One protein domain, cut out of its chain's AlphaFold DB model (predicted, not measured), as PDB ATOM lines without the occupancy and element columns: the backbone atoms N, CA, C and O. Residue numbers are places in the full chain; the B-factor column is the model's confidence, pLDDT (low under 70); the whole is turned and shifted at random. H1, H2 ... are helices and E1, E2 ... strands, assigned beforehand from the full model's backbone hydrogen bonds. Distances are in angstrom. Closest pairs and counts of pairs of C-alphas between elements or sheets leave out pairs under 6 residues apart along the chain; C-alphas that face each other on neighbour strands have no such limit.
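What this domain is: This is residues 9 to 197 of the 412 residues of an uncharacterized protein of Natronococcus amylolyticus DSM 10524 (UniProt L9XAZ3). A small closed barrel of six antiparallel strands makes the core, with H1 outside it at one end and the sheet curling round that helix. The hairpin of E2 and E3 packs on E9 through E2, H2 packs on E4, and long loops extend the domain at both ends. The 189 printed residues hold four named helices and nine named strands, in the order H1 E1 E2 E3 E4 E5 E6 H2 E7 H3 H4 E8 E9. The class is mixed, with 88 residues, under half, in named elements. The whole is compact, with a radius of gyration of the C-alphas of 18.1 A and spans of 55 by 37 by 28 A.

How they stand to each other: H1, residues 9 to 17, is on the barrel at a height over the sheet of 6.4 A. E1, residues 22 to 27, and E4, residues 53 to 58, are antiparallel neighbours, with N 23 and O 56 at 2.8 A. E4 pairs with E6, residues 69 to 77, through N 57 and O 77 at 2.9 A. E6 bends by 62 degrees at residue 73. E5, residues 62 to 64, forms a hairpin with E6, with N 62 and O 71 at 2.9 A. E6 pairs with E7, residues 109 to 115, through N 72 and O 112 at 2.9 A. E7 pairs with E8, residues 165 to 171, through N 111 and O 167 at 2.8 A. E8 forms a hairpin with E9, residues 183 to 196, with N 168 and O 186 at 2.8 A. E9 bends by 83 degrees at residue 192 and closes the ring with E1, N 26 and O 193 being 2.8 A apart. The closest C-alphas of H1 and E9 are those of Ile 11 and Ile 194, at 6.1 A. E2, residues 31 to 35, and E3, residues 46 to 50, form a hairpin, with N 34 and O 47 at 2.8 A; the closest C-alphas of E2 and E9 are those of Thr 33 and Val 188, at 4.5 A. H2, residues 80 to 86, is on the barrel, its closest C-alphas with E4 being those of Glu 82 and Leu 54, at 6.5 A. H4, residues 141 to 144, touches H1, closest at the C-alphas of Leu 142 and His 13, 6.7 A. H3, residues 117 to 122, is not on the barrel. Every O i to N i+4 pair is within hydrogen-bond range in H1, H2 and H3; H4 is too short for one.

Where its parts are: H1 begins at C-alpha 9, (-8.404, 49.807, 356.520), and is 12.0 A long. E6 is 20.5 A long, E7 20.2 A and E8 19.2 A. E9, 29.9 A long, ends at C-alpha 196, (2.189, 39.887, 351.017).

The domain as a whole: The C-alphas farthest apart are those of Asp 95 and Asp 152, at 56.6 A. The printed part has no cut. The links H2 to E7, H3 to H4, H4 to E8 and E8 to E9 are long. Mean pLDDT of the printed part is 80.4; 40 residues are under 70, among them 95 to 107 and 171 to 183.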
ATOM      1  N   ASP A   9      -8.481  50.568 355.275       89.88
ATOM      2  CA  ASP A   9      -8.404  49.807 356.520       89.88
ATOM      3  C   ASP A   9      -7.773  48.434 356.331       89.88
ATOM      4  O   ASP A   9      -7.003  47.970 357.170       89.88
ATOM      5  N   HIS A  10      -8.036  47.781 355.206       89.81
ATOM      6  CA  HIS A  10      -7.422  46.496 354.926       89.81
ATOM      7  C   HIS A  10      -5.941  46.612 354.578       89.81
ATOM      8  O   HIS A  10      -5.119  45.816 355.039       89.81
ATOM      9  N   ILE A  11      -5.590  47.627 353.790       92.56
ATOM     10  CA  ILE A  11      -4.203  47.972 353.477       92.56
ATOM     11  C   ILE A  11      -3.441  48.249 354.779       92.56
ATOM     12  O   ILE A  11      -2.396  47.649 355.026       92.56
ATOM     13  N   ALA A  12      -4.004  49.082 355.655       91.69
ATOM     14  CA  ALA A  12      -3.438  49.390 356.960       91.69
ATOM     15  C   ALA A  12      -3.311  48.155 357.863       91.69
ATOM     16  O   ALA A  12      -2.269  47.946 358.483       91.69
ATOM     17  N   HIS A  13      -4.330  47.294 357.903       90.81
ATOM     18  CA  HIS A  13      -4.277  46.045 358.659       90.81
ATOM     19  C   HIS A  13      -3.106  45.166 358.204       90.81
ATOM     20  O   HIS A  13      -2.360  44.650 359.040       90.81
ATOM     21  N   LYS A  14      -2.912  45.021 356.887       91.06
ATOM     22  CA  LYS A  14      -1.787  44.267 356.322       91.06
ATOM     23  C   LYS A  14      -0.442  44.876 356.702       91.06
ATOM     24  O   LYS A  14       0.436  44.123 357.114       91.06
ATOM     25  N   LEU A  15      -0.301  46.199 356.617       91.75
ATOM     26  CA  LEU A  15       0.920  46.903 357.020       91.75
ATOM     27  C   LEU A  15       1.272  46.631 358.486       91.75
ATOM     28  O   LEU A  15       2.388  46.226 358.779       91.75
ATOM     29  N   VAL A  16       0.313  46.781 359.399       87.94
ATOM     30  CA  VAL A  16       0.563  46.643 360.844       87.94
ATOM     31  C   VAL A  16       0.832  45.191 361.254       87.94
ATOM     32  O   VAL A  16       1.628  44.923 362.150       87.94
ATOM     33  N   THR A  17       0.168  44.218 360.621       86.75
ATOM     34  CA  THR A  17       0.237  42.810 361.059       86.75
ATOM     35  C   THR A  17       1.319  41.976 360.378       86.75
ATOM     36  O   THR A  17       1.572  40.858 360.824       86.75
ATOM     37  N   ASN A  18       1.964  42.492 359.329       86.94
ATOM     38  CA  ASN A  18       2.962  41.753 358.546       86.94
ATOM     39  C   ASN A  18       4.351  42.403 358.590       86.94
ATOM     40  O   ASN A  18       5.141  42.242 357.660       86.94
ATOM     41  N   THR A  19       4.678  43.103 359.677       87.94
ATOM     42  CA  THR A  19       6.032  43.610 359.931       87.94
ATOM     43  C   THR A  19       7.079  42.494 359.809       87.94
ATOM     44  O   THR A  19       6.888  41.379 360.293       87.94
ATOM     45  N   GLY A  20       8.182  42.786 359.124       85.44
ATOM     46  CA  GLY A  20       9.237  41.857 358.725       85.44
ATOM     47  C   GLY A  20       8.951  41.077 357.437       85.44
ATOM     48  O   GLY A  20       9.843  40.387 356.944       85.44
ATOM     49  N   SER A  21       7.743  41.168 356.873       91.69
ATOM     50  CA  SER A  21       7.372  40.422 355.666       91.69
ATOM     51  C   SER A  21       7.643  41.228 354.394       91.69
ATOM     52  O   SER A  21       7.479  42.455 354.386       91.69
ATOM     53  N   PRO A  22       8.013  40.558 353.293       96.19
ATOM     54  CA  PRO A  22       8.077  41.201 351.999       96.19
ATOM     55  C   PRO A  22       6.677  41.422 351.430       96.19
ATOM     56  O   PRO A  22       5.761  40.622 351.630       96.19
ATOM     57  N   ALA A  23       6.509  42.512 350.698       95.81
ATOM     58  CA  ALA A  23       5.231  42.905 350.144       95.81
ATOM     59  C   ALA A  23       5.395  43.621 348.805       95.81
ATOM     60  O   ALA A  23       6.344  44.374 348.584       95.81
ATOM     61  N   ARG A  24       4.407  43.423 347.937       96.50
ATOM     62  CA  ARG A  24       4.185  44.228 346.744       96.50
ATOM     63  C   ARG A  24       3.145  45.294 347.043       96.50
ATOM     64  O   ARG A  24       2.006  44.983 347.397       96.50
ATOM     65  N   ILE A  25       3.548  46.548 346.881       96.00
ATOM     66  CA  ILE A  25       2.750  47.742 347.141       96.00
ATOM     67  C   ILE A  25       2.261  48.291 345.805       96.00
ATOM     68  O   ILE A  25       3.063  48.742 344.989       96.00
ATOM     69  N   TYR A  26       0.955  48.244 345.572       95.75
ATOM     70  CA  TYR A  26       0.320  48.775 344.369       95.75
ATOM     71  C   TYR A  26       0.002  50.257 344.546       95.75
ATOM     72  O   TYR A  26      -0.496  50.662 345.597       95.75
ATOM     73  N   LEU A  27       0.289  51.062 343.522       95.06
ATOM     74  CA  LEU A  27       0.131  52.514 343.577       95.06
ATOM     75  C   LEU A  27      -1.182  52.965 342.938       95.06
ATOM     76  O   LEU A  27      -1.525  52.553 341.827       95.06
ATOM     77  N   ALA A  28      -1.877  53.879 343.610       92.31
ATOM     78  CA  ALA A  28      -3.072  54.515 343.080       92.31
ATOM     79  C   ALA A  28      -2.739  55.289 341.800       92.31
ATOM     80  O   ALA A  28      -1.783  56.064 341.743       92.31
ATOM     81  N   GLY A  29      -3.527  55.060 340.747       91.00
ATOM     82  CA  GLY A  29      -3.307  55.691 339.443       91.00
ATOM     83  C   GLY A  29      -2.015  55.263 338.737       91.00
ATOM     84  O   GLY A  29      -1.629  55.921 337.774       91.00
ATOM     85  N   GLU A  30      -1.346  54.199 339.200       94.12
ATOM     86  CA  GLU A  30      -0.100  53.665 338.627       94.12
ATOM     87  C   GLU A  30       0.975  54.741 338.399       94.12
ATOM     88  O   GLU A  30       1.715  54.718 337.409       94.12
ATOM     89  N   THR A  31       1.028  55.719 339.305       92.94
ATOM     90  CA  THR A  31       1.884  56.898 339.187       92.94
ATOM     91  C   THR A  31       2.679  57.103 340.470       92.94
ATOM     92  O   THR A  31       2.173  56.906 341.573       92.94
ATOM     93  N   LEU A  32       3.935  57.515 340.310       94.94
ATOM     94  CA  LEU A  32       4.832  57.886 341.395       94.94
ATOM     95  C   LEU A  32       5.437  59.263 341.105       94.94
ATOM     96  O   LEU A  32       6.045  59.480 340.051       94.94
ATOM     97  N   THR A  33       5.286  60.182 342.048       95.00
ATOM     98  CA  THR A  33       5.892  61.512 342.029       95.00
ATOM     99  C   THR A  33       7.307  61.410 342.571       95.00
ATOM    100  O   THR A  33       7.530  61.141 343.745       95.00
ATOM    101  N   VAL A  34       8.292  61.628 341.708       92.12
ATOM    102  CA  VAL A  34       9.702  61.406 342.021       92.12
ATOM    103  C   VAL A  34      10.457  62.731 342.039       92.12
ATOM    104  O   VAL A  34      10.529  63.405 341.006       92.12
ATOM    105  N   PRO A  35      11.072  63.120 343.168       88.12
ATOM    106  CA  PRO A  35      11.962  64.270 343.203       88.12
ATOM    107  C   PRO A  35      13.213  63.999 342.363       88.12
ATOM    108  O   PRO A  35      13.802  62.915 342.388       88.12
ATOM    109  N   THR A  36      13.621  65.004 341.596       85.25
ATOM    110  CA  THR A  36      14.690  64.858 340.597       85.25
ATOM    111  C   THR A  36      16.015  65.461 341.016       85.25
ATOM    112  O   THR A  36      17.048  65.017 340.519       85.25
ATOM    113  N   LYS A  37      15.999  66.477 341.883       80.75
ATOM    114  CA  LYS A  37      17.192  67.187 342.346       80.75
ATOM    115  C   LYS A  37      16.989  67.717 343.769       80.75
ATOM    116  O   LYS A  37      15.852  68.057 344.104       80.75
ATOM    117  N   PRO A  38      18.071  67.858 344.551       73.19
ATOM    118  CA  PRO A  38      18.086  68.657 345.765       73.19
ATOM    119  C   PRO A  38      17.622  70.077 345.463       73.19
ATOM    120  O   PRO A  38      17.846  70.608 344.367       73.19
ATOM    121  N   TYR A  39      16.973  70.703 346.432       68.81
ATOM    122  CA  TYR A  39      16.397  72.029 346.266       68.81
ATOM    123  C   TYR A  39      16.819  72.943 347.418       68.81
ATOM    124  O   TYR A  39      17.274  72.485 348.462       68.81
ATOM    125  N   ARG A  40      16.770  74.255 347.171       65.00
ATOM    126  CA  ARG A  40      17.254  75.281 348.114       65.00
ATOM    127  C   ARG A  40      16.126  75.941 348.905       65.00
ATOM    128  O   ARG A  40      16.357  76.420 350.003       65.00
ATOM    129  N   SER A  41      14.938  76.030 348.315       61.22
ATOM    130  CA  SER A  41      13.731  76.578 348.933       61.22
ATOM    131  C   SER A  41      12.504  76.234 348.085       61.22
ATOM    132  O   SER A  41      12.623  76.020 346.874       61.22
ATOM    133  N   GLY A  42      11.325  76.198 348.711       67.31
ATOM    134  CA  GLY A  42      10.060  75.870 348.045       67.31
ATOM    135  C   GLY A  42       9.843  74.364 347.878       67.31
ATOM    136  O   GLY A  42      10.357  73.576 348.651       67.31
ATOM    137  N   THR A  43       9.057  73.952 346.886       72.44
ATOM    138  CA  THR A  43       8.792  72.528 346.625       72.44
ATOM    139  C   THR A  43       9.919  71.923 345.776       72.44
ATOM    140  O   THR A  43      10.325  72.556 344.791       72.44
ATOM    141  N   PRO A  44      10.421  70.712 346.087       78.12
ATOM    142  CA  PRO A  44      11.416  70.047 345.254       78.12
ATOM    143  C   PRO A  44      10.913  69.865 343.813       78.12
ATOM    144  O   PRO A  44       9.727  69.608 343.598       78.12
ATOM    145  N   PRO A  45      11.793  69.955 342.801       84.50
ATOM    146  CA  PRO A  45      11.414  69.675 341.426       84.50
ATOM    147  C   PRO A  45      11.125  68.180 341.257       84.50
ATOM    148  O   PRO A  45      12.023  67.343 341.395       84.50
ATOM    149  N   THR A  46       9.888  67.848 340.906       92.00
ATOM    150  CA  THR A  46       9.429  66.468 340.724       92.00
ATOM    151  C   THR A  46       9.146  66.136 339.261       92.00
ATOM    152  O   THR A  46       8.996  67.010 338.404       92.00
ATOM    153  N   ILE A  47       9.100  64.841 338.972       93.44
ATOM    154  CA  ILE A  47       8.554  64.268 337.742       93.44
ATOM    155  C   ILE A  47       7.570  63.169 338.118       93.44
ATOM    156  O   ILE A  47       7.767  62.482 339.115       93.44
ATOM    157  N   GLU A  48       6.556  62.958 337.295       95.06
ATOM    158  CA  GLU A  48       5.668  61.807 337.434       95.06
ATOM    159  C   GLU A  48       6.193  60.654 336.579       95.06
ATOM    160  O   GLU A  48       6.521  60.827 335.399       95.06
ATOM    161  N   LEU A  49       6.298  59.473 337.179       93.56
ATOM    162  CA  LEU A  49       6.686  58.240 336.506       93.56
ATOM    163  C   LEU A  49       5.554  57.225 336.599       93.56
ATOM    164  O   LEU A  49       4.917  57.091 337.639       93.56
ATOM    165  N   SER A  50       5.333  56.479 335.515       95.38
ATOM    166  CA  SER A  50       4.374  55.374 335.522       95.38
ATOM    167  C   SER A  50       4.984  54.178 336.247       95.38
ATOM    168  O   SER A  50       5.945  53.565 335.774       95.38
ATOM    169  N   VAL A  51       4.440  53.884 337.422       95.19
ATOM    170  CA  VAL A  51       4.863  52.815 338.323       95.19
ATOM    171  C   VAL A  51       3.588  52.189 338.879       95.19
ATOM    172  O   VAL A  51       2.896  52.801 339.680       95.19
ATOM    173  N   SER A  52       3.251  50.971 338.455       93.31
ATOM    174  CA  SER A  52       2.046  50.294 338.963       93.31
ATOM    175  C   SER A  52       2.228  49.709 340.360       93.31
ATOM    176  O   SER A  52       1.266  49.592 341.114       93.31
ATOM    177  N   HIS A  53       3.458  49.332 340.709       95.06
ATOM    178  CA  HIS A  53       3.798  48.781 342.013       95.06
ATOM    179  C   HIS A  53       5.279  48.972 342.330       95.06
ATOM    180  O   HIS A  53       6.090  49.245 341.432       95.06
ATOM    181  N   LEU A  54       5.619  48.764 343.596       95.06
ATOM    182  CA  LEU A  54       6.977  48.578 344.089       95.06
ATOM    183  C   LEU A  54       7.023  47.389 345.049       95.06
ATOM    184  O   LEU A  54       6.034  47.103 345.724       95.06
ATOM    185  N   ASP A  55       8.158  46.705 345.094       96.06
ATOM    186  CA  ASP A  55       8.397  45.636 346.061       96.06
ATOM    187  C   ASP A  55       9.209  46.193 347.245       96.06
ATOM    188  O   ASP A  55      10.134  46.987 347.062       96.06
ATOM    189  N   ALA A  56       8.838  45.817 348.469       95.50
ATOM    190  CA  ALA A  56       9.416  46.346 349.703       95.50
ATOM    191  C   ALA A  56       9.379  45.313 350.837       95.50
ATOM    192  O   ALA A  56       8.636  44.335 350.775       95.50
ATOM    193  N   VAL A  57      10.138  45.557 351.903       94.75
ATOM    194  CA  VAL A  57       9.940  44.906 353.206       94.75
ATOM    195  C   VAL A  57       9.198  45.866 354.124       94.75
ATOM    196  O   VAL A  57       9.559  47.040 354.214       94.75
ATOM    197  N   ILE A  58       8.162  45.373 354.802       92.25
ATOM    198  CA  ILE A  58       7.434  46.144 355.812       92.25
ATOM    199  C   ILE A  58       8.271  46.137 357.092       92.25
ATOM    200  O   ILE A  58       8.228  45.182 357.853       92.25
ATOM    201  N   GLU A  59       9.063  47.174 357.336       85.06
ATOM    202  CA  GLU A  59       9.905  47.278 358.539       85.06
ATOM    203  C   GLU A  59       9.102  47.724 359.758       85.06
ATOM    204  O   GLU A  59       9.396  47.323 360.885       85.06
ATOM    205  N   ARG A  60       8.104  48.590 359.543       83.50
ATOM    206  CA  ARG A  60       7.327  49.182 360.631       83.50
ATOM    207  C   ARG A  60       6.015  49.794 360.152       83.50
ATOM    208  O   ARG A  60       6.002  50.584 359.212       83.50
ATOM    209  N   ALA A  61       4.937  49.518 360.871       84.31
ATOM    210  CA  ALA A  61       3.701  50.284 360.809       84.31
ATOM    211  C   ALA A  61       2.969  50.128 362.141       84.31
ATOM    212  O   ALA A  61       2.727  49.006 362.582       84.31
ATOM    213  N   ASP A  62       2.619  51.249 362.757       82.12
ATOM    214  CA  ASP A  62       1.954  51.296 364.052       82.12
ATOM    215  C   ASP A  62       0.582  51.959 363.908       82.12
ATOM    216  O   ASP A  62       0.387  52.865 363.091       82.12
ATOM    217  N   VAL A  63      -0.363  51.509 364.729       80.12
ATOM    218  CA  VAL A  63      -1.614  52.223 364.972       80.12
ATOM    219  C   VAL A  63      -1.344  53.213 366.099       80.12
ATOM    220  O   VAL A  63      -0.760  52.859 367.119       80.12
ATOM    221  N   VAL A  64      -1.696  54.476 365.889       79.19
ATOM    222  CA  VAL A  64      -1.395  55.555 366.834       79.19
ATOM    223  C   VAL A  64      -2.629  56.399 367.099       79.19
ATOM    224  O   VAL A  64      -3.649  56.278 366.414       79.19
ATOM    225  N   ASP A  65      -2.533  57.214 368.149       77.25
ATOM    226  CA  ASP A  65      -3.596  58.103 368.608       77.25
ATOM    227  C   ASP A  65      -4.907  57.352 368.825       77.25
ATOM    228  O   ASP A  65      -5.915  57.709 368.243       77.25
ATOM    229  N   GLY A  66      -4.894  56.257 369.592       75.81
ATOM    230  CA  GLY A  66      -6.118  55.512 369.909       75.81
ATOM    231  C   GLY A  66      -6.862  55.012 368.668       75.81
ATOM    232  O   GLY A  66      -8.080  55.142 368.573       75.81
ATOM    233  N   GLY A  67      -6.146  54.500 367.664       79.81
ATOM    234  CA  GLY A  67      -6.775  53.971 366.455       79.81
ATOM    235  C   GLY A  67      -7.187  55.023 365.430       79.81
ATOM    236  O   GLY A  67      -7.789  54.659 364.421       79.81
ATOM    237  N   HIS A  68      -6.876  56.303 365.631       81.62
ATOM    238  CA  HIS A  68      -7.207  57.350 364.661       81.62
ATOM    239  C   HIS A  68      -6.237  57.390 363.480       81.62
ATOM    240  O   HIS A  68      -6.656  57.691 362.364       81.62
ATOM    241  N   ASN A  69      -4.979  57.009 363.690       84.69
ATOM    242  CA  ASN A  69      -3.929  57.147 362.686       84.69
ATOM    243  C   ASN A  69      -3.136  55.850 362.498       84.69
ATOM    244  O   ASN A  69      -3.028  55.014 363.397       84.69
ATOM    245  N   VAL A  70      -2.552  55.696 361.311       86.44
ATOM    246  CA  VAL A  70      -1.559  54.661 361.008       86.44
ATOM    247  C   VAL A  70      -0.295  55.342 360.519       86.44
ATOM    248  O   VAL A  70      -0.330  56.114 359.562       86.44
ATOM    249  N   ALA A  71       0.821  55.037 361.175       84.69
ATOM    250  CA  ALA A  71       2.106  55.668 360.917       84.69
ATOM    251  C   ALA A  71       3.223  54.626 360.807       84.69
ATOM    252  O   ALA A  71       3.400  53.776 361.676       84.69
ATOM    253  N   GLY A  72       4.019  54.720 359.748       80.38
ATOM    254  CA  GLY A  72       5.220  53.916 359.550       80.38
ATOM    255  C   GLY A  72       6.391  54.809 359.179       80.38
ATOM    256  O   GLY A  72       6.703  54.934 357.999       80.38
ATOM    257  N   PHE A  73       7.037  55.449 360.158       75.00
ATOM    258  CA  PHE A  73       8.250  56.240 359.916       75.00
ATOM    259  C   PHE A  73       9.396  55.311 359.506       75.00
ATOM    260  O   PHE A  73       9.846  54.480 360.295       75.00
ATOM    261  N   GLY A  74       9.829  55.419 358.249       73.69
ATOM    262  CA  GLY A  74      10.729  54.453 357.619       73.69
ATOM    263  C   GLY A  74      10.101  53.068 357.418       73.69
ATOM    264  O   GLY A  74      10.815  52.070 357.438       73.69
ATOM    265  N   GLY A  75       8.774  53.012 357.279       81.50
ATOM    266  CA  GLY A  75       7.989  51.785 357.361       81.50
ATOM    267  C   GLY A  75       8.165  50.794 356.214       81.50
ATOM    268  O   GLY A  75       7.947  49.602 356.418       81.50
ATOM    269  N   LEU A  76       8.583  51.249 355.030       92.31
ATOM    270  CA  LEU A  76       8.823  50.390 353.869       92.31
ATOM    271  C   LEU A  76      10.274  50.500 353.413       92.31
ATOM    272  O   LEU A  76      10.706  51.569 352.988       92.31
ATOM    273  N   HIS A  77      11.010  49.396 353.452       91.25
ATOM    274  CA  HIS A  77      12.399  49.328 353.011       91.25
ATOM    275  C   HIS A  77      12.483  48.762 351.596       91.25
ATOM    276  O   HIS A  77      12.054  47.640 351.321       91.25
ATOM    277  N   ILE A  78      13.017  49.570 350.686       91.31
ATOM    278  CA  ILE A  78      13.001  49.322 349.249       91.31
ATOM    279  C   ILE A  78      14.328  48.682 348.814       91.31
ATOM    280  O   ILE A  78      15.398  49.243 349.083       91.31
ATOM    281  N   PRO A  79      14.306  47.539 348.102       89.88
ATOM    282  CA  PRO A  79      15.503  46.959 347.503       89.88
ATOM    283  C   PRO A  79      16.217  47.931 346.558       89.88
ATOM    284  O   PRO A  79      15.593  48.771 345.912       89.88
ATOM    285  N   ALA A  80      17.535  47.777 346.410       84.75
ATOM    286  CA  ALA A  80      18.351  48.618 345.526       84.75
ATOM    287  C   ALA A  80      17.797  48.695 344.092       84.75
ATOM    288  O   ALA A  80      17.666  49.776 343.521       84.75
ATOM    289  N   SER A  81      17.431  47.538 343.541       86.50
ATOM    290  CA  SER A  81      16.874  47.399 342.196       86.50
ATOM    291  C   SER A  81      15.560  48.161 342.036       86.50
ATOM    292  O   SER A  81      15.355  48.837 341.029       86.50
ATOM    293  N   GLU A  82      14.688  48.095 343.037       90.56
ATOM    294  CA  GLU A  82      13.402  48.791 343.052       90.56
ATOM    295  C   GLU A  82      13.581  50.302 343.205       90.56
ATOM    296  O   GLU A  82      12.943  51.088 342.502       90.56
ATOM    297  N   TRP A  83      14.515  50.722 344.056       88.50
ATOM    298  CA  TRP A  83      14.885  52.122 344.242       88.50
ATOM    299  C   TRP A  83      15.392  52.770 342.946       88.50
ATOM    300  O   TRP A  83      15.013  53.895 342.602       88.50
ATOM    301  N   GLU A  84      16.213  52.042 342.186       86.25
ATOM    302  CA  GLU A  84      16.709  52.467 340.876       86.25
ATOM    303  C   GLU A  84      15.605  52.462 339.814       86.25
ATOM    304  O   GLU A  84      15.442  53.445 339.084       86.25
ATOM    305  N   ARG A  85      14.816  51.381 339.748       91.25
ATOM    306  CA  ARG A  85      13.732  51.201 338.771       91.25
ATOM    307  C   ARG A  85      12.666  52.284 338.894       91.25
ATOM    308  O   ARG A  85      12.229  52.833 337.884       91.25
ATOM    309  N   THR A  86      12.248  52.581 340.122       89.81
ATOM    310  CA  THR A  86      11.239  53.608 340.422       89.81
ATOM    311  C   THR A  86      11.798  55.021 340.301       89.81
ATOM    312  O   THR A  86      11.044  55.964 340.101       89.81
ATOM    313  N   GLY A  87      13.121  55.188 340.376       86.88
ATOM    314  CA  GLY A  87      13.781  56.482 340.261       86.88
ATOM    315  C   GLY A  87      13.751  57.322 341.538       86.88
ATOM    316  O   GLY A  87      14.238  58.450 341.498       86.88
ATOM    317  N   LEU A  88      13.255  56.795 342.663       87.12
ATOM    318  CA  LEU A  88      13.208  57.494 343.958       87.12
ATOM    319  C   LEU A  88      14.594  58.003 344.402       87.12
ATOM    320  O   LEU A  88      14.715  59.076 344.997       87.12
ATOM    321  N   GLY A  89      15.658  57.300 344.001       80.19
ATOM    322  CA  GLY A  89      17.047  57.693 344.242       80.19
ATOM    323  C   GLY A  89      17.594  58.836 343.385       80.19
ATOM    324  O   GLY A  89      18.724  59.256 343.613       80.19
ATOM    325  N   ARG A  90      16.856  59.356 342.394       84.00
ATOM    326  CA  ARG A  90      17.389  60.358 341.447       84.00
ATOM    327  C   ARG A  90      17.910  61.612 342.133       84.00
ATOM    328  O   ARG A  90      18.973  62.092 341.761       84.00
ATOM    329  N   HIS A  91      17.179  62.125 343.118       77.81
ATOM    330  CA  HIS A  91      17.607  63.319 343.839       77.81
ATOM    331  C   HIS A  91      18.772  63.050 344.802       77.81
ATOM    332  O   HIS A  91      19.621  63.919 344.954       77.81
ATOM    333  N   TRP A  92      18.841  61.856 345.401       74.25
ATOM    334  CA  TRP A  92      19.957  61.432 346.255       74.25
ATOM    335  C   TRP A  92      21.257  61.272 345.459       74.25
ATOM    336  O   TRP A  92      22.331  61.553 345.966       74.25
ATOM    337  N   ASN A  93      21.152  60.860 344.194       74.75
ATOM    338  CA  ASN A  93      22.290  60.656 343.293       74.75
ATOM    339  C   ASN A  93      22.638  61.896 342.450       74.75
ATOM    340  O   ASN A  93      23.443  61.799 341.521       74.75
ATOM    341  N   ALA A  94      21.992  63.038 342.690       74.88
ATOM    342  CA  ALA A  94      22.251  64.259 341.937       74.88
ATOM    343  C   ALA A  94      23.438  65.037 342.526       74.88
ATOM    344  O   ALA A  94      23.642  65.059 343.738       74.88
ATOM    345  N   ASP A  95      24.174  65.742 341.664       67.75
ATOM    346  CA  ASP A  95      25.260  66.628 342.092       67.75
ATOM    347  C   ASP A  95      24.746  67.684 343.093       67.75
ATOM    348  O   ASP A  95      23.754  68.374 342.827       67.75
ATOM    349  N   GLY A  96      25.437  67.828 344.230       63.50
ATOM    350  CA  GLY A  96      25.085  68.773 345.298       63.50
ATOM    351  C   GLY A  96      24.021  68.276 346.283       63.50
ATOM    352  O   GLY A  96      23.444  69.091 347.010       63.50
ATOM    353  N   ALA A  97      23.718  66.973 346.288       64.81
ATOM    354  CA  ALA A  97      22.932  66.336 347.339       64.81
ATOM    355  C   ALA A  97      23.775  66.195 348.616       64.81
ATOM    356  O   ALA A  97      24.851  65.605 348.580       64.81
ATOM    357  N   ALA A  98      23.267  66.689 349.748       62.62
ATOM    358  CA  ALA A  98      23.940  66.609 351.048       62.62
ATOM    359  C   ALA A  98      23.803  65.206 351.689       62.62
ATOM    360  O   ALA A  98      23.234  65.037 352.765       62.62
ATOM    361  N   VAL A  99      24.297  64.173 350.997       56.78
ATOM    362  CA  VAL A  99      24.165  62.745 351.369       56.78
ATOM    363  C   VAL A  99      25.061  62.352 352.562       56.78
ATOM    364  O   VAL A  99      24.929  61.265 353.111       56.78
ATOM    365  N   GLY A 100      25.990  63.224 352.967       50.78
ATOM    366  CA  GLY A 100      26.916  62.993 354.084       50.78
ATOM    367  C   GLY A 100      26.433  63.494 355.450       50.78
ATOM    368  O   GLY A 100      27.180  63.408 356.422       50.78
ATOM    369  N   GLU A 101      25.225  64.060 355.547       50.81
ATOM    370  CA  GLU A 101      24.699  64.585 356.812       50.81
ATOM    371  C   GLU A 101      24.035  63.487 357.669       50.81
ATOM    372  O   GLU A 101      23.387  62.589 357.124       50.81
ATOM    373  N   PRO A 102      24.108  63.567 359.016       39.94
ATOM    374  CA  PRO A 102      23.685  62.496 359.933       39.94
ATOM    375  C   PRO A 102      22.176  62.207 359.908       39.94
ATOM    376  O   PRO A 102      21.727  61.210 360.466       39.94
ATOM    377  N   PHE A 103      21.389  63.081 359.273       45.06
ATOM    378  CA  PHE A 103      19.935  62.963 359.132       45.06
ATOM    379  C   PHE A 103      19.495  62.651 357.698       45.06
ATOM    380  O   PHE A 103      18.299  62.602 357.409       45.06
ATOM    381  N   SER A 104      20.447  62.433 356.789       50.59
ATOM    382  CA  SER A 104      20.168  62.018 355.422       50.59
ATOM    383  C   SER A 104      19.879  60.509 355.432       50.59
ATOM    384  O   SER A 104      20.763  59.665 355.339       50.59
ATOM    385  N   ASN A 105      18.613  60.140 355.652       51.41
ATOM    386  CA  ASN A 105      18.186  58.740 355.648       51.41
ATOM    387  C   ASN A 105      18.250  58.160 354.220       51.41
ATOM    388  O   ASN A 105      17.242  58.028 353.530       51.41
ATOM    389  N   THR A 106      19.458  57.819 353.775       56.03
ATOM    390  CA  THR A 106      19.745  57.143 352.502       56.03
ATOM    391  C   THR A 106      19.243  55.704 352.469       56.03
ATOM    392  O   THR A 106      19.376  55.054 351.432       56.03
ATOM    393  N   ALA A 107      18.645  55.193 353.556       63.88
ATOM    394  CA  ALA A 107      18.292  53.785 353.737       63.88
ATOM    395  C   ALA A 107      17.193  53.265 352.796       63.88
ATOM    396  O   ALA A 107      16.634  52.203 353.036       63.88
ATOM    397  N   ARG A 108      16.867  53.988 351.715       82.75
ATOM    398  CA  ARG A 108      15.867  53.596 350.709       82.75
ATOM    399  C   ARG A 108      14.541  53.250 351.377       82.75
ATOM    400  O   ARG A 108      13.934  52.222 351.089       82.75
ATOM    401  N   ARG A 109      14.129  54.097 352.321       86.69
ATOM    402  CA  ARG A 109      12.906  53.917 353.094       86.69
ATOM    403  C   ARG A 109      11.835  54.894 352.640       86.69
ATOM    404  O   ARG A 109      12.120  56.064 352.390       86.69
ATOM    405  N   LEU A 110      10.609  54.398 352.556       90.88
ATOM    406  CA  LEU A 110       9.410  55.214 352.443       90.88
ATOM    407  C   LEU A 110       8.668  55.170 353.769       90.88
ATOM    408  O   LEU A 110       8.621  54.136 354.440       90.88
ATOM    409  N   GLU A 111       8.091  56.301 354.138       90.94
ATOM    410  CA  GLU A 111       7.146  56.358 355.237       90.94
ATOM    411  C   GLU A 111       5.734  56.092 354.731       90.94
ATOM    412  O   GLU A 111       5.420  56.357 353.567       90.94
ATOM    413  N   VAL A 112       4.890  55.591 355.627       91.50
ATOM    414  CA  VAL A 112       3.463  55.403 355.364       91.50
ATOM    415  C   VAL A 112       2.650  56.218 356.356       91.50
ATOM    416  O   VAL A 112       2.958  56.214 357.552       91.50
ATOM    417  N   TRP A 113       1.615  56.897 355.870       90.69
ATOM    418  CA  TRP A 113       0.683  57.651 356.702       90.69
ATOM    419  C   TRP A 113      -0.763  57.446 356.252       90.69
ATOM    420  O   TRP A 113      -1.044  57.473 355.060       90.69
ATOM    421  N   ALA A 114      -1.684  57.260 357.192       90.81
ATOM    422  CA  ALA A 114      -3.122  57.293 356.940       90.81
ATOM    423  C   ALA A 114      -3.852  57.841 358.176       90.81
ATOM    424  O   ALA A 114      -3.474  57.513 359.300       90.81
ATOM    425  N   SER A 115      -4.898  58.643 357.970       88.56
ATOM    426  CA  SER A 115      -5.628  59.344 359.036       88.56
ATOM    427  C   SER A 115      -7.135  59.139 358.909       88.56
ATOM    428  O   SER A 115      -7.695  59.236 357.815       88.56
ATOM    429  N   ARG A 116      -7.793  58.841 360.035       83.25
ATOM    430  CA  ARG A 116      -9.259  58.878 360.182       83.25
ATOM    431  C   ARG A 116      -9.744  60.216 360.728       83.25
ATOM    432  O   ARG A 116     -10.924  60.517 360.584       83.25
ATOM    433  N   GLU A 117      -8.875  60.996 361.370       76.25
ATOM    434  CA  GLU A 117      -9.257  62.229 362.069       76.25
ATOM    435  C   GLU A 117      -9.904  63.239 361.113       76.25
ATOM    436  O   GLU A 117     -10.972  63.778 361.408       76.25
ATOM    437  N   ASP A 118      -9.326  63.393 359.921       69.06
ATOM    438  CA  ASP A 118      -9.849  64.288 358.885       69.06
ATOM    439  C   ASP A 118     -11.238  63.838 358.402       69.06
ATOM    440  O   ASP A 118     -12.165  64.639 358.289       69.06
ATOM    441  N   ALA A 119     -11.421  62.529 358.199       69.31
ATOM    442  CA  ALA A 119     -12.697  61.958 357.769       69.31
ATOM    443  C   ALA A 119     -13.777  62.058 358.861       69.31
ATOM    444  O   ALA A 119     -14.949  62.281 358.559       69.31
ATOM    445  N   LEU A 120     -13.393  61.920 360.134       72.56
ATOM    446  CA  LEU A 120     -14.299  62.074 361.272       72.56
ATOM    447  C   LEU A 120     -14.775  63.516 361.415       72.56
ATOM    448  O   LEU A 120     -15.966  63.727 361.644       72.56
ATOM    449  N   TYR A 121     -13.865  64.483 361.264       69.06
ATOM    450  CA  TYR A 121     -14.175  65.909 361.359       69.06
ATOM    451  C   TYR A 121     -15.197  66.356 360.304       69.06
ATOM    452  O   TYR A 121     -16.028  67.225 360.571       69.06
ATOM    453  N   GLU A 122     -15.165  65.739 359.123       67.56
ATOM    454  CA  GLU A 122     -16.068  66.039 358.009       67.56
ATOM    455  C   GLU A 122     -17.375  65.220 358.019       67.56
ATOM    456  O   GLU A 122     -18.301  65.548 357.274       67.56
ATOM    457  N   SER A 123     -17.484  64.182 358.859       68.69
ATOM    458  CA  SER A 123     -18.646  63.280 358.910       68.69
ATOM    459  C   SER A 123     -19.729  63.720 359.905       68.69
ATOM    460  O   SER A 123     -19.443  64.078 361.051       68.69
ATOM    461  N   GLU A 124     -21.004  63.624 359.516       71.94
ATOM    462  CA  GLU A 124     -22.121  63.704 360.464       71.94
ATOM    463  C   GLU A 124     -22.394  62.324 361.100       71.94
ATOM    464  O   GLU A 124     -22.161  61.285 360.484       71.94
ATOM    465  N   ARG A 125     -22.924  62.283 362.338       68.06
ATOM    466  CA  ARG A 125     -23.243  61.012 363.039       68.06
ATOM    467  C   ARG A 125     -24.206  60.112 362.253       68.06
ATOM    468  O   ARG A 125     -24.157  58.896 362.410       68.06
ATOM    469  N   ASP A 126     -25.074  60.704 361.437       71.00
ATOM    470  CA  ASP A 126     -26.049  59.976 360.621       71.00
ATOM    471  C   ASP A 126     -25.416  59.340 359.360       71.00
ATOM    472  O   ASP A 126     -26.035  58.464 358.755       71.00
ATOM    473  N   ASP A 127     -24.176  59.714 359.012       73.88
ATOM    474  CA  ASP A 127     -23.420  59.216 357.848       73.88
ATOM    475  C   ASP A 127     -22.402  58.117 358.205       73.88
ATOM    476  O   ASP A 127     -21.662  57.625 357.350       73.88
ATOM    477  N   TRP A 128     -22.348  57.714 359.474       83.94
ATOM    478  CA  TRP A 128     -21.440  56.678 359.952       83.94
ATOM    479  C   TRP A 128     -21.724  55.325 359.292       83.94
ATOM    480  O   TRP A 128     -22.857  54.840 359.283       83.94
ATOM    481  N   SER A 129     -20.672  54.680 358.785       80.88
ATOM    482  CA  SER A 129     -20.748  53.353 358.172       80.88
ATOM    483  C   SER A 129     -19.549  52.504 358.567       80.88
ATOM    484  O   SER A 129     -18.407  52.935 358.470       80.88
ATOM    485  N   PHE A 130     -19.806  51.253 358.939       84.81
ATOM    486  CA  PHE A 130     -18.779  50.294 359.358       84.81
ATOM    487  C   PHE A 130     -18.400  49.307 358.247       84.81
ATOM    488  O   PHE A 130     -17.547  48.449 358.458       84.81
ATOM    489  N   ASP A 131     -19.004  49.433 357.060       83.12
ATOM    490  CA  ASP A 131     -18.807  48.504 355.937       83.12
ATOM    491  C   ASP A 131     -17.349  48.497 355.442       83.12
ATOM    492  O   ASP A 131     -16.879  47.518 354.870       83.12
ATOM    493  N   HIS A 132     -16.602  49.575 355.702       82.19
ATOM    494  CA  HIS A 132     -15.185  49.698 355.362       82.19
ATOM    495  C   HIS A 132     -14.265  48.759 356.164       82.19
ATOM    496  O   HIS A 132     -13.126  48.528 355.756       82.19
ATOM    497  N   LEU A 133     -14.755  48.218 357.288       81.31
ATOM    498  CA  LEU A 133     -14.040  47.238 358.105       81.31
ATOM    499  C   LEU A 133     -14.164  45.813 357.561       81.31
ATOM    500  O   LEU A 133     -13.472  44.920 358.035       81.31
ATOM    501  N   GLU A 134     -14.997  45.560 356.556       76.56
ATOM    502  CA  GLU A 134     -14.887  44.321 355.791       76.56
ATOM    503  C   GLU A 134     -13.721  44.493 354.804       76.56
ATOM    504  O   GLU A 134     -13.738  45.442 354.017       76.56
ATOM    505  N   PRO A 135     -12.668  43.652 354.829       75.19
ATOM    506  CA  PRO A 135     -12.554  42.284 355.343       75.19
ATOM    507  C   PRO A 135     -11.613  42.124 356.563       75.19
ATOM    508  O   PRO A 135     -11.043  41.047 356.770       75.19
ATOM    509  N   VAL A 136     -11.413  43.165 357.382       82.50
ATOM    510  CA  VAL A 136     -10.487  43.096 358.522       82.50
ATOM    511  C   VAL A 136     -11.052  42.259 359.684       82.50
ATOM    512  O   VAL A 136     -12.245  42.327 359.988       82.50
ATOM    513  N   PRO A 137     -10.224  41.456 360.383       83.06
ATOM    514  CA  PRO A 137     -10.674  40.715 361.558       83.06
ATOM    515  C   PRO A 137     -11.150  41.650 362.677       83.06
ATOM    516  O   PRO A 137     -10.523  42.675 362.930       83.06
ATOM    517  N   GLU A 138     -12.160  41.253 363.458       80.69
ATOM    518  CA  GLU A 138     -12.587  42.027 364.644       80.69
ATOM    519  C   GLU A 138     -11.473  42.184 365.692       80.69
ATOM    520  O   GLU A 138     -11.484  43.104 366.503       80.69
ATOM    521  N   THR A 139     -10.491  41.279 365.680       79.81
ATOM    522  CA  THR A 139      -9.303  41.353 366.534       79.81
ATOM    523  C   THR A 139      -8.180  42.199 365.939       79.81
ATOM    524  O   THR A 139      -7.091  42.213 366.511       79.81
ATOM    525  N   SER A 140      -8.399  42.845 364.791       84.62
ATOM    526  CA  SER A 140      -7.421  43.722 364.148       84.62
ATOM    527  C   SER A 140      -6.977  44.826 365.117       84.62
ATOM    528  O   SER A 140      -7.832  45.387 365.809       84.62
ATOM    529  N   PRO A 141      -5.679  45.182 365.153       78.12
ATOM    530  CA  PRO A 141      -5.189  46.336 365.914       78.12
ATOM    531  C   PRO A 141      -5.983  47.618 365.623       78.12
ATOM    532  O   PRO A 141      -6.339  48.339 366.545       78.12
ATOM    533  N   LEU A 142      -6.407  47.815 364.367       82.88
ATOM    534  CA  LEU A 142      -7.259  48.940 363.949       82.88
ATOM    535  C   LEU A 142      -8.587  49.044 364.710       82.88
ATOM    536  O   LEU A 142      -9.128  50.135 364.847       82.88
ATOM    537  N   VAL A 143      -9.128  47.909 365.157       83.38
ATOM    538  CA  VAL A 143     -10.394  47.835 365.895       83.38
ATOM    539  C   VAL A 143     -10.137  47.848 367.398       83.38
ATOM    540  O   VAL A 143     -10.866  48.493 368.140       83.38
ATOM    541  N   ARG A 144      -9.116  47.123 367.871       81.94
ATOM    542  CA  ARG A 144      -8.867  46.955 369.313       81.94
ATOM    543  C   ARG A 144      -8.243  48.175 369.974       81.94
ATOM    544  O   ARG A 144      -8.417  48.331 371.178       81.94
ATOM    545  N   GLU A 145      -7.512  48.978 369.216       80.69
ATOM    546  CA  GLU A 145      -6.860  50.192 369.713       80.69
ATOM    547  C   GLU A 145      -7.735  51.435 369.542       80.69
ATOM    548  O   GLU A 145      -7.333  52.509 369.966       80.69
ATOM    549  N   TRP A 146      -8.926  51.293 368.951       85.44
ATOM    550  CA  TRP A 146      -9.860  52.390 368.733       85.44
ATOM    551  C   TRP A 146     -10.365  53.006 370.044       85.44
ATOM    552  O   TRP A 146     -10.972  52.329 370.879       85.44
ATOM    553  N   GLU A 147     -10.193  54.319 370.165       83.12
ATOM    554  CA  GLU A 147     -10.720  55.147 371.240       83.12
ATOM    555  C   GLU A 147     -11.714  56.180 370.679       83.12
ATOM    556  O   GLU A 147     -11.364  57.006 369.829       83.12
ATOM    557  N   PRO A 148     -12.976  56.179 371.140       74.50
ATOM    558  CA  PRO A 148     -13.966  57.127 370.656       74.50
ATOM    559  C   PRO A 148     -13.641  58.561 371.105       74.50
ATOM    560  O   PRO A 148     -13.319  58.807 372.264       74.50
ATOM    561  N   LEU A 149     -13.844  59.535 370.208       66.69
ATOM    562  CA  LEU A 149     -13.643  60.974 370.472       66.69
ATOM    563  C   LEU A 149     -14.517  61.534 371.616       66.69
ATOM    564  O   LEU A 149     -14.240  62.608 372.149       66.69
ATOM    565  N   ALA A 150     -15.596  60.835 371.981       67.06
ATOM    566  CA  ALA A 150     -16.518  61.221 373.044       67.06
ATOM    567  C   ALA A 150     -16.990  59.994 373.839       67.06
ATOM    568  O   ALA A 150     -17.085  58.894 373.300       67.06
ATOM    569  N   ASN A 151     -17.376  60.204 375.103       64.44
ATOM    570  CA  ASN A 151     -17.847  59.155 376.024       64.44
ATOM    571  C   ASN A 151     -19.118  58.398 375.559       64.44
ATOM    572  O   ASN A 151     -19.553  57.474 376.243       64.44
ATOM    573  N   ASP A 152     -19.731  58.797 374.442       69.62
ATOM    574  CA  ASP A 152     -20.896  58.172 373.805       69.62
ATOM    575  C   ASP A 152     -20.640  57.737 372.345       69.62
ATOM    576  O   ASP A 152     -21.588  57.433 371.619       69.62
ATOM    577  N   GLY A 153     -19.380  57.747 371.897       73.00
ATOM    578  CA  GLY A 153     -18.993  57.314 370.556       73.00
ATOM    579  C   GLY A 153     -19.100  55.795 370.349       73.00
ATOM    580  O   GLY A 153     -19.296  55.039 371.304       73.00
ATOM    581  N   PRO A 154     -18.985  55.333 369.094       81.25
ATOM    582  CA  PRO A 154     -19.086  53.927 368.747       81.25
ATOM    583  C   PRO A 154     -17.849  53.182 369.258       81.25
ATOM    584  O   PRO A 154     -16.752  53.736 369.331       81.25
ATOM    585  N   ASP A 155     -18.021  51.904 369.574       82.12
ATOM    586  CA  ASP A 155     -16.959  51.010 370.047       82.12
ATOM    587  C   ASP A 155     -15.990  50.572 368.933       82.12
ATOM    588  O   ASP A 155     -15.067  49.799 369.182       82.12
ATOM    589  N   ARG A 156     -16.204  51.056 367.706       86.19
ATOM    590  CA  ARG A 156     -15.412  50.790 366.499       86.19
ATOM    591  C   ARG A 156     -15.337  52.056 365.640       86.19
ATOM    592  O   ARG A 156     -16.257  52.876 365.725       86.19
ATOM    593  N   PRO A 157     -14.311  52.212 364.786       88.19
ATOM    594  CA  PRO A 157     -14.207  53.366 363.900       88.19
ATOM    595  C   PRO A 157     -15.391  53.405 362.912       88.19
ATOM    596  O   PRO A 157     -15.650  52.411 362.233       88.19
ATOM    597  N   PRO A 158     -16.136  54.522 362.833       85.12
ATOM    598  CA  PRO A 158     -17.309  54.653 361.966       85.12
ATOM    599  C   PRO A 158     -17.002  55.205 360.565       85.12
ATOM    600  O   PRO A 158     -17.921  55.367 359.764       85.12
ATOM    601  N   VAL A 159     -15.739  55.528 360.281       86.94
ATOM    602  CA  VAL A 159     -15.261  56.011 358.979       86.94
ATOM    603  C   VAL A 159     -13.937  55.323 358.630       86.94
ATOM    604  O   VAL A 159     -13.167  55.006 359.547       86.94
ATOM    605  N   PRO A 160     -13.656  55.099 357.333       87.44
ATOM    606  CA  PRO A 160     -12.400  54.498 356.910       87.44
ATOM    607  C   PRO A 160     -11.203  55.406 357.179       87.44
ATOM    608  O   PRO A 160     -11.336  56.623 357.317       87.44
ATOM    609  N   LEU A 161     -10.014  54.806 357.166       89.94
ATOM    610  CA  LEU A 161      -8.774  55.560 356.981       89.94
ATOM    611  C   LEU A 161      -8.780  56.285 355.631       89.94
ATOM    612  O   LEU A 161      -9.331  55.790 354.642       89.94
ATOM    613  N   SER A 162      -8.087  57.421 355.562       90.56
ATOM    614  CA  SER A 162      -7.637  57.948 354.278       90.56
ATOM    615  C   SER A 162      -6.785  56.905 353.544       90.56
ATOM    616  O   SER A 162      -6.152  56.039 354.155       90.56
ATOM    617  N   THR A 163      -6.779  56.953 352.210       90.88
ATOM    618  CA  THR A 163      -5.898  56.093 351.411       90.88
ATOM    619  C   THR A 163      -4.450  56.286 351.871       90.88
ATOM    620  O   THR A 163      -3.990  57.427 351.835       90.88
ATOM    621  N   PRO A 164      -3.724  55.221 352.267       93.75
ATOM    622  CA  PRO A 164      -2.390  55.384 352.827       93.75
ATOM    623  C   PRO A 164      -1.425  56.065 351.858       93.75
ATOM    624  O   PRO A 164      -1.276  55.655 350.707       93.75
ATOM    625  N   GLU A 165      -0.762  57.106 352.334       94.88
ATOM    626  CA  GLU A 165       0.183  57.926 351.591       94.88
ATOM    627  C   GLU A 165       1.596  57.363 351.745       94.88
ATOM    628  O   GLU A 165       2.004  56.953 352.832       94.88
ATOM    629  N   LEU A 166       2.347  57.351 350.645       94.38
ATOM    630  CA  LEU A 166       3.776  57.075 350.618       94.38
ATOM    631  C   LEU A 166       4.526  58.393 350.663       94.38
ATOM    632  O   LEU A 166       4.363  59.241 349.782       94.38
ATOM    633  N   VAL A 167       5.393  58.535 351.654       90.31
ATOM    634  CA  VAL A 167       6.157  59.755 351.879       90.31
ATOM    635  C   VAL A 167       7.646  59.457 351.784       90.31
ATOM    636  O   VAL A 167       8.147  58.482 352.342       90.31
ATOM    637  N   LEU A 168       8.360  60.313 351.064       88.06
ATOM    638  CA  LEU A 168       9.806  60.265 350.917       88.06
ATOM    639  C   LEU A 168      10.440  61.462 351.622       88.06
ATOM    640  O   LEU A 168      10.018  62.600 351.419       88.06
ATOM    641  N   SER A 169      11.497  61.212 352.388       79.62
ATOM    642  CA  SER A 169      12.383  62.260 352.896       79.62
ATOM    643  C   SER A 169      13.257  62.795 351.756       79.62
ATOM    644  O   SER A 169      13.988  62.027 351.129       79.62
ATOM    645  N   VAL A 170      13.184  64.099 351.478       76.81
ATOM    646  CA  VAL A 170      13.903  64.753 350.372       76.81
ATOM    647  C   VAL A 170      14.962  65.712 350.902       76.81
ATOM    648  O   VAL A 170      14.669  66.558 351.747       76.81
ATOM    649  N   LEU A 171      16.185  65.601 350.373       69.88
ATOM    650  CA  LEU A 171      17.330  66.418 350.787       69.88
ATOM    651  C   LEU A 171      17.309  67.852 350.241       69.88
ATOM    652  O   LEU A 171      16.929  68.108 349.091       69.88
ATOM    653  N   HIS A 172      17.835  68.772 351.051       68.69
ATOM    654  CA  HIS A 172      18.205  70.125 350.633       68.69
ATOM    655  C   HIS A 172      19.566  70.122 349.898       68.69
ATOM    656  O   HIS A 172      20.352  69.181 350.009       68.69
ATOM    657  N   ALA A 173      19.842  71.157 349.097       64.19
ATOM    658  CA  ALA A 173      21.115  71.304 348.372       64.19
ATOM    659  C   ALA A 173      22.251  71.865 349.263       64.19
ATOM    660  O   ALA A 173      22.004  72.789 350.033       64.19
ATOM    661  N   GLU A 174      23.498  71.404 349.062       55.19
ATOM    662  CA  GLU A 174      24.722  71.666 349.876       55.19
ATOM    663  C   GLU A 174      25.126  73.144 350.132       55.19
ATOM    664  O   GLU A 174      26.058  73.414 350.882       55.19
ATOM    665  N   ASP A 175      24.441  74.122 349.541       46.31
ATOM    666  CA  ASP A 175      24.850  75.537 349.501       46.31
ATOM    667  C   ASP A 175      23.897  76.466 350.285       46.31
ATOM    668  O   ASP A 175      23.864  77.684 350.070       46.31
ATOM    669  N   ALA A 176      23.062  75.906 351.164       42.03
ATOM    670  CA  ALA A 176      22.245  76.702 352.068       42.03
ATOM    671  C   ALA A 176      23.172  77.416 353.067       42.03
ATOM    672  O   ALA A 176      23.717  76.833 353.998       42.03
ATOM    673  N   ALA A 177      23.374  78.717 352.864       40.28
ATOM    674  CA  ALA A 177      24.097  79.579 353.799       40.28
ATOM    675  C   ALA A 177      23.409  79.684 355.183       40.28
ATOM    676  O   ALA A 177      23.966  80.282 356.103       40.28
ATOM    677  N   SER A 178      22.226  79.088 355.343       40.09
ATOM    678  CA  SER A 178      21.657  78.658 356.615       40.09
ATOM    679  C   SER A 178      22.019  77.188 356.825       40.09
ATOM    680  O   SER A 178      21.690  76.352 355.993       40.09
ATOM    681  N   ARG A 179      22.662  76.844 357.945       38.03
ATOM    682  CA  ARG A 179      22.881  75.453 358.392       38.03
ATOM    683  C   ARG A 179      21.557  74.764 358.785       38.03
ATOM    684  O   ARG A 179      21.434  74.214 359.875       38.03
ATOM    685  N   THR A 180      20.544  74.845 357.933       40.16
ATOM    686  CA  THR A 180      19.273  74.134 358.033       40.16
ATOM    687  C   THR A 180      19.518  72.703 357.575       40.16
ATOM    688  O   THR A 180      19.227  72.341 356.441       40.16
ATOM    689  N   SER A 181      20.118  71.896 358.448       41.62
ATOM    690  CA  SER A 181      20.123  70.442 358.301       41.62
ATOM    691  C   SER A 181      18.674  69.960 358.431       41.62
ATOM    692  O   SER A 181      18.096  70.052 359.520       41.62
ATOM    693  N   GLY A 182      18.066  69.498 357.342       50.59
ATOM    694  CA  GLY A 182      16.676  69.049 357.336       50.59
ATOM    695  C   GLY A 182      16.319  68.267 356.075       50.59
ATOM    696  O   GLY A 182      16.894  68.478 355.008       50.59
ATOM    697  N   PHE A 183      15.379  67.338 356.217       56.56
ATOM    698  CA  PHE A 183      14.694  66.691 355.106       56.56
ATOM    699  C   PHE A 183      13.244  67.166 355.105       56.56
ATOM    700  O   PHE A 183      12.635  67.297 356.167       56.56
ATOM    701  N   ASP A 184      12.679  67.368 353.921       71.12
ATOM    702  CA  ASP A 184      11.244  67.611 353.797       71.12
ATOM    703  C   ASP A 184      10.532  66.302 353.482       71.12
ATOM    704  O   ASP A 184      11.074  65.420 352.812       71.12
ATOM    705  N   ARG A 185       9.301  66.181 353.969       79.12
ATOM    706  CA  ARG A 185       8.418  65.054 353.681       79.12
ATOM    707  C   ARG A 185       7.653  65.359 352.400       79.12
ATOM    708  O   ARG A 185       6.856  66.292 352.360       79.12
ATOM    709  N   LEU A 186       7.909  64.586 351.352       86.38
ATOM    710  CA  LEU A 186       7.214  64.694 350.074       86.38
ATOM    711  C   LEU A 186       6.304  63.483 349.887       86.38
ATOM    712  O   LEU A 186       6.794  62.356 349.873       86.38
ATOM    713  N   GLU A 187       5.006  63.705 349.683       92.19
ATOM    714  CA  GLU A 187       4.108  62.654 349.191       92.19
ATOM    715  C   GLU A 187       4.563  62.237 347.784       92.19
ATOM    716  O   GLU A 187       4.589  63.044 346.849       92.19
ATOM    717  N   VAL A 188       4.956  60.974 347.638       93.31
ATOM    718  CA  VAL A 188       5.427  60.403 346.370       93.31
ATOM    719  C   VAL A 188       4.394  59.496 345.718       93.31
ATOM    720  O   VAL A 188       4.493  59.222 344.525       93.31
ATOM    721  N   GLY A 189       3.383  59.049 346.458       94.62
ATOM    722  CA  GLY A 189       2.295  58.243 345.919       94.62
ATOM    723  C   GLY A 189       1.293  57.845 346.992       94.62
ATOM    724  O   GLY A 189       1.448  58.182 348.159       94.62
ATOM    725  N   ARG A 190       0.274  57.087 346.591       96.12
ATOM    726  CA  ARG A 190      -0.734  56.519 347.493       96.12
ATOM    727  C   ARG A 190      -0.854  55.026 347.250       96.12
ATOM    728  O   ARG A 190      -0.728  54.584 346.109       96.12
ATOM    729  N   ILE A 191      -1.088  54.261 348.304       95.12
ATOM    730  CA  ILE A 191      -1.208  52.807 348.250       95.12
ATOM    731  C   ILE A 191      -2.649  52.441 347.898       95.12
ATOM    732  O   ILE A 191      -3.573  52.766 348.636       95.12
ATOM    733  N   ASP A 192      -2.825  51.735 346.787       93.88
ATOM    734  CA  ASP A 192      -4.121  51.213 346.337       93.88
ATOM    735  C   ASP A 192      -4.321  49.740 346.714       93.88
ATOM    736  O   ASP A 192      -5.440  49.242 346.725       93.88
ATOM    737  N   GLY A 193      -3.249  49.021 347.054       93.31
ATOM    738  CA  GLY A 193      -3.343  47.627 347.476       93.31
ATOM    739  C   GLY A 193      -2.010  47.051 347.933       93.31
ATOM    740  O   GLY A 193      -0.943  47.552 347.579       93.31
ATOM    741  N   ILE A 194      -2.075  45.971 348.715       93.38
ATOM    742  CA  ILE A 194      -0.896  45.243 349.203       93.38
ATOM    743  C   ILE A 194      -1.079  43.737 349.017       93.38
ATOM    744  O   ILE A 194      -2.068  43.144 349.476       93.38
ATOM    745  N   GLU A 195      -0.084  43.115 348.393       95.00
ATOM    746  CA  GLU A 195       0.099  41.664 348.329       95.00
ATOM    747  C   GLU A 195       1.306  41.278 349.192       95.00
ATOM    748  O   GLU A 195       2.417  41.736 348.942       95.00
ATOM    749  N   ILE A 196       1.091  40.447 350.217       94.69
ATOM    750  CA  ILE A 196       2.189  39.887 351.017       94.69
ATOM    751  C   ILE A 196       2.836  38.766 350.207       94.69
ATOM    752  O   ILE A 196       2.141  37.890 349.689       94.69
ATOM    753  N   LEU A 197       4.156  38.826 350.083       94.69
ATOM    754  CA  LEU A 197       4.955  37.887 349.312       94.69
ATOM    755  C   LEU A 197       5.586  36.853 350.248       94.69
ATOM    756  O   LEU A 197       5.801  37.115 351.430       94.69
TER     757      LEU A 197